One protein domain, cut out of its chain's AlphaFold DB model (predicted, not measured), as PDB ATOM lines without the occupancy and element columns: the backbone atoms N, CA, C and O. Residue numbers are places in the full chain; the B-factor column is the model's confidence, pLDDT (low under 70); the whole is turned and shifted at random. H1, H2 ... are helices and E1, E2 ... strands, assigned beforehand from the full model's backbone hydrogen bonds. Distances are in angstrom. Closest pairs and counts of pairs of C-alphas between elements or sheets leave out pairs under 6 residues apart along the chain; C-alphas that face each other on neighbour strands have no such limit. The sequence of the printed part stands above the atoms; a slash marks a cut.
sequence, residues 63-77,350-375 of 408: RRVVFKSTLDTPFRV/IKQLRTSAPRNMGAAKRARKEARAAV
ATOM      1  N   ARG A  63     -46.084  11.186 -24.513       91.00
ATOM      2  CA  ARG A  63     -46.080  12.648 -24.671       91.00
ATOM      3  C   ARG A  63     -44.710  13.223 -24.356       91.00
ATOM      4  O   ARG A  63     -44.196  13.077 -23.254       91.00
ATOM      5  N   ARG A  64     -44.151  13.963 -25.312       94.00
ATOM      6  CA  ARG A  64     -42.951  14.775 -25.103       94.00
ATOM      7  C   ARG A  64     -43.325  16.144 -24.546       94.00
ATOM      8  O   ARG A  64     -44.322  16.749 -24.949       94.00
ATOM      9  N   VAL A  65     -42.512  16.641 -23.625       95.12
ATOM     10  CA  VAL A  65     -42.603  18.023 -23.152       95.12
ATOM     11  C   VAL A  65     -42.067  18.941 -24.250       95.12
ATOM     12  O   VAL A  65     -40.994  18.699 -24.789       95.12
ATOM     13  N   VAL A  66     -42.822  19.979 -24.592       96.62
ATOM     14  CA  VAL A  66     -42.441  21.010 -25.560       96.62
ATOM     15  C   VAL A  66     -42.616  22.364 -24.898       96.62
ATOM     16  O   VAL A  66     -43.708  22.692 -24.428       96.62
ATOM     17  N   PHE A  67     -41.556  23.158 -24.880       97.69
ATOM     18  CA  PHE A  67     -41.604  24.533 -24.402       97.69
ATOM     19  C   PHE A  67     -42.022  25.453 -25.545       97.69
ATOM     20  O   PHE A  67     -41.465  25.388 -26.639       97.69
ATOM     21  N   LYS A  68     -43.040  26.280 -25.306       97.38
ATOM     22  CA  LYS A  68     -43.492  27.310 -26.242       97.38
ATOM     23  C   LYS A  68     -43.124  28.672 -25.689       97.38
ATOM     24  O   LYS A  68     -43.538  29.008 -24.583       97.38
ATOM     25  N   SER A  69     -42.383  29.449 -26.462       97.69
ATOM     26  CA  SER A  69     -42.091  30.837 -26.123       97.69
ATOM     27  C   SER A  69     -43.366  31.674 -26.234       97.69
ATOM     28  O   SER A  69     -44.052  31.639 -27.253       97.69
ATOM     29  N   THR A  70     -43.689  32.414 -25.181       96.88
ATOM     30  CA  THR A  70     -44.801  33.367 -25.127       96.88
ATOM     31  C   THR A  70     -44.305  34.694 -24.591       96.88
ATOM     32  O   THR A  70     -43.577  34.721 -23.598       96.88
ATOM     33  N   LEU A  71     -44.721  35.787 -25.225       96.50
ATOM     34  CA  LEU A  71     -44.432  37.129 -24.738       96.50
ATOM     35  C   LEU A  71     -45.231  37.390 -23.464       96.50
ATOM     36  O   LEU A  71     -46.455  37.261 -23.439       96.50
ATOM     37  N   ASP A  72     -44.518  37.732 -22.403       94.81
ATOM     38  CA  ASP A  72     -45.100  38.212 -21.166       94.81
ATOM     39  C   ASP A  72     -45.293  39.721 -21.258       94.81
ATOM     40  O   ASP A  72     -44.449  40.439 -21.791       94.81
ATOM     41  N   THR A  73     -46.421  40.208 -20.755       92.25
ATOM     42  CA  THR A  73     -46.741  41.636 -20.777       92.25
ATOM     43  C   THR A  73     -46.112  42.291 -19.547       92.25
ATOM     44  O   THR A  73     -46.587  42.023 -18.441       92.25
ATOM     45  N   PRO A  74     -45.082  43.150 -19.691       89.44
ATOM     46  CA  PRO A  74     -44.457  43.815 -18.545       89.44
ATOM     47  C   PRO A  74     -45.325  44.956 -17.987       89.44
ATOM     48  O   PRO A  74     -45.063  45.476 -16.911       89.44
ATOM     49  N   PHE A  75     -46.388  45.333 -18.699       92.44
ATOM     50  CA  PHE A  75     -47.309  46.416 -18.345       92.44
ATOM     51  C   PHE A  75     -48.407  45.973 -17.365       92.44
ATOM     52  O   PHE A  75     -49.553  46.414 -17.460       92.44
ATOM     53  N   ARG A  76     -48.085  45.053 -16.451       93.94
ATOM     54  CA  ARG A  76     -49.017  44.621 -15.405       93.94
ATOM     55  C   ARG A  76     -48.945  45.601 -14.249       93.94
ATOM     56  O   ARG A  76     -47.880  45.822 -13.682       93.94
ATOM     57  N   VAL A  77     -50.089  46.168 -13.886       96.19
ATOM     58  CA  VAL A  77     -50.210  46.909 -12.632       96.19
ATOM     59  C   VAL A  77     -50.449  45.898 -11.519       96.19
ATOM     60  O   VAL A  77     -51.477  45.216 -11.499       96.19
ATOM     61  N   ILE A 350     -39.740  37.133 -22.356       96.31
ATOM     62  CA  ILE A 350     -40.211  35.934 -23.062       96.31
ATOM     63  C   ILE A 350     -40.265  34.780 -22.059       96.31
ATOM     64  O   ILE A 350     -39.234  34.288 -21.608       96.31
ATOM     65  N   LYS A 351     -41.471  34.316 -21.728       96.44
ATOM     66  CA  LYS A 351     -41.692  33.133 -20.882       96.44
ATOM     67  C   LYS A 351     -41.739  31.866 -21.732       96.44
ATOM     68  O   LYS A 351     -42.235  31.883 -22.854       96.44
ATOM     69  N   GLN A 352     -41.290  30.742 -21.178       97.56
ATOM     70  CA  GLN A 352     -41.436  29.426 -21.800       97.56
ATOM     71  C   GLN A 352     -42.581  28.651 -21.141       97.56
ATOM     72  O   GLN A 352     -42.466  28.173 -20.015       97.56
ATOM     73  N   LEU A 353     -43.699  28.497 -21.848       97.12
ATOM     74  CA  LEU A 353     -44.812  27.671 -21.395       97.12
ATOM     75  C   LEU A 353     -44.540  26.202 -21.694       97.12
ATOM     76  O   LEU A 353     -44.402  25.788 -22.849       97.12
ATOM     77  N   ARG A 354     -44.521  25.392 -20.637       97.12
ATOM     78  CA  ARG A 354     -44.432  23.940 -20.745       97.12
ATOM     79  C   ARG A 354     -45.746  23.388 -21.296       97.12
ATOM     80  O   ARG A 354     -46.785  23.456 -20.649       97.12
ATOM     81  N   THR A 355     -45.694  22.796 -22.480       95.44
ATOM     82  CA  THR A 355     -46.824  22.096 -23.100       95.44
ATOM     83  C   THR A 355     -46.478  20.628 -23.323       95.44
ATOM     84  O   THR A 355     -45.310  20.252 -23.368       95.44
ATOM     85  N   SER A 356     -47.488  19.766 -23.432       93.56
ATOM     86  CA  SER A 356     -47.285  18.368 -23.835       93.56
ATOM     87  C   SER A 356     -47.672  18.214 -25.302       93.56
ATOM     88  O   SER A 356     -48.781  18.597 -25.682       93.56
ATOM     89  N   ALA A 357     -46.785  17.652 -26.116       92.00
ATOM     90  CA  ALA A 357     -47.080  17.242 -27.485       92.00
ATOM     91  C   ALA A 357     -46.986  15.714 -27.576       92.00
ATOM     92  O   ALA A 357     -46.144  15.121 -26.902       92.00
ATOM     93  N   PRO A 358     -47.821  15.044 -28.385       93.06
ATOM     94  CA  PRO A 358     -47.643  13.615 -28.613       93.06
ATOM     95  C   PRO A 358     -46.285  13.381 -29.283       93.06
ATOM     96  O   PRO A 358     -45.877  14.141 -30.167       93.06
ATOM     97  N   ARG A 359     -45.568  12.350 -28.834       92.94
ATOM     98  CA  ARG A 359     -44.265  11.960 -29.379       92.94
ATOM     99  C   ARG A 359     -44.424  11.506 -30.828       92.94
ATOM    100  O   ARG A 359     -43.640  11.929 -31.674       92.94
ATOM    101  N   ASN A 360     -45.497  10.768 -31.128       92.88
ATOM    102  CA  ASN A 360     -45.889  10.404 -32.485       92.88
ATOM    103  C   ASN A 360     -47.155  11.159 -32.943       92.88
ATOM    104  O   ASN A 360     -48.294  10.767 -32.675       92.88
ATOM    105  N   MET A 361     -46.963  12.269 -33.666       90.44
ATOM    106  CA  MET A 361     -48.060  13.095 -34.196       90.44
ATOM    107  C   MET A 361     -48.969  12.335 -35.176       90.44
ATOM    108  O   MET A 361     -50.161  12.639 -35.248       90.44
ATOM    109  N   GLY A 362     -48.432  11.362 -35.921       94.12
ATOM    110  CA  GLY A 362     -49.188  10.559 -36.885       94.12
ATOM    111  C   GLY A 362     -50.172   9.619 -36.193       94.12
ATOM    112  O   GLY A 362     -51.377   9.681 -36.456       94.12
ATOM    113  N   ALA A 363     -49.680   8.830 -35.233       92.44
ATOM    114  CA  ALA A 363     -50.508   7.931 -34.428       92.44
ATOM    115  C   ALA A 363     -51.591   8.700 -33.652       92.44
ATOM    116  O   ALA A 363     -52.768   8.341 -33.696       92.44
ATOM    117  N   ALA A 364     -51.232   9.833 -33.035       89.88
ATOM    118  CA  ALA A 364     -52.187  10.676 -32.317       89.88
ATOM    119  C   ALA A 364     -53.273  11.278 -33.232       89.88
ATOM    120  O   ALA A 364     -54.435  11.380 -32.828       89.88
ATOM    121  N   LYS A 365     -52.934  11.677 -34.469       93.81
ATOM    122  CA  LYS A 365     -53.921  12.144 -35.462       93.81
ATOM    123  C   LYS A 365     -54.868  11.016 -35.882       93.81
ATOM    124  O   LYS A 365     -56.077  11.247 -35.927       93.81
ATOM    125  N   ARG A 366     -54.344   9.812 -36.139       94.44
ATOM    126  CA  ARG A 366     -55.148   8.627 -36.476       94.44
ATOM    127  C   ARG A 366     -56.109   8.264 -35.341       94.44
ATOM    128  O   ARG A 366     -57.310   8.210 -35.581       94.44
ATOM    129  N   ALA A 367     -55.616   8.183 -34.105       91.88
ATOM    130  CA  ALA A 367     -56.435   7.914 -32.922       91.88
ATOM    131  C   ALA A 367     -57.538   8.970 -32.714       91.88
ATOM    132  O   ALA A 367     -58.680   8.636 -32.407       91.88
ATOM    133  N   ARG A 368     -57.249  10.263 -32.942       91.38
ATOM    134  CA  ARG A 368     -58.277  11.325 -32.908       91.38
ATOM    135  C   ARG A 368     -59.335  11.152 -33.999       91.38
ATOM    136  O   ARG A 368     -60.508  11.418 -33.740       91.38
ATOM    137  N   LYS A 369     -58.943  10.743 -35.211       96.44
ATOM    138  CA  LYS A 369     -59.871  10.484 -36.324       96.44
ATOM    139  C   LYS A 369     -60.768   9.283 -36.017       96.44
ATOM    140  O   LYS A 369     -61.979   9.392 -36.176       96.44
ATOM    141  N   GLU A 370     -60.194   8.193 -35.514       96.06
ATOM    142  CA  GLU A 370     -60.918   6.984 -35.102       96.06
ATOM    143  C   GLU A 370     -61.877   7.270 -33.937       96.06
ATOM    144  O   GLU A 370     -63.051   6.911 -34.008       96.06
ATOM    145  N   ALA A 371     -61.446   8.029 -32.922       94.06
ATOM    146  CA  ALA A 371     -62.310   8.446 -31.816       94.06
ATOM    147  C   ALA A 371     -63.496   9.303 -32.293       94.06
ATOM    148  O   ALA A 371     -64.633   9.088 -31.870       94.06
ATOM    149  N   ARG A 372     -63.264  10.249 -33.215       95.38
ATOM    150  CA  ARG A 372     -64.341  11.050 -33.824       95.38
ATOM    151  C   ARG A 372     -65.300  10.185 -34.647       95.38
ATOM    152  O   ARG A 372     -66.510  10.382 -34.553       95.38
ATOM    153  N   ALA A 373     -64.784   9.225 -35.416       95.81
ATOM    154  CA  ALA A 373     -65.599   8.290 -36.188       95.81
ATOM    155  C   ALA A 373     -66.464   7.402 -35.276       95.81
ATOM    156  O   ALA A 373     -67.660   7.268 -35.521       95.81
ATOM    157  N   ALA A 374     -65.903   6.886 -34.179       94.44
ATOM    158  CA  ALA A 374     -66.627   6.077 -33.201       94.44
ATOM    159  C   ALA A 374     -67.727   6.872 -32.474       94.44
ATOM    160  O   ALA A 374     -68.833   6.365 -32.298       94.44
ATOM    161  N   VAL A 375     -67.470   8.130 -32.087       93.00
ATOM    162  CA  VAL A 375     -68.500   9.009 -31.495       93.00
ATOM    163  C   VAL A 375     -69.620   9.294 -32.499       93.00
ATOM    164  O   VAL A 375     -70.794   9.236 -32.133       93.00
TER     165      VAL A 375
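This is residues 63 to 77 and 350 to 375 of the 408 residues of an uncharacterized protein of Exidia glandulosa HHB12029 (UniProt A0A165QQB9). A long, twisted ribbon of two antiparallel strands, E1 and E2, has helix H1 angled off one end, where residues 365 to 375 stick out, and a short tail, residues 73 to 77, at the other. The printed part has 41 residues, with E1, E2 and H1 in that order; its class is mixed, helices and strands. It is extended, with a radius of gyration of the C-alphas of 16.2 A and spans of 49 by 21 by 10 A.

E1, residues 63 to 72, measures 25.8 A from C-alpha 63 at (-46.080, 12.648, -24.671). E2, residues 350 to 358, measures 24.2 A. H1, residues 361 to 375, measures 21.0 A and ends at C-alpha 375, (-68.500, 9.009, -31.495).

E1 and E2 are antiparallel at 155 degrees; N 64 and O 357, 2.8 A, are within hydrogen-bond range. The closest C-alphas of E2 and H1, Pro 358 and Ala 364, are 6.6 A apart. E1 and H1 are apart. In H1 every O i to N i+4 pair is within hydrogen-bond range.

The C-alphas farthest apart, Val 77 and Ala 374, are 48.6 A apart. Residues 78 to 349 are not printed; C-alphas 77 and 350 are 18.1 A apart across the cut. The link E2 to H1 is tight. No printed residue is under 70 in pLDDT.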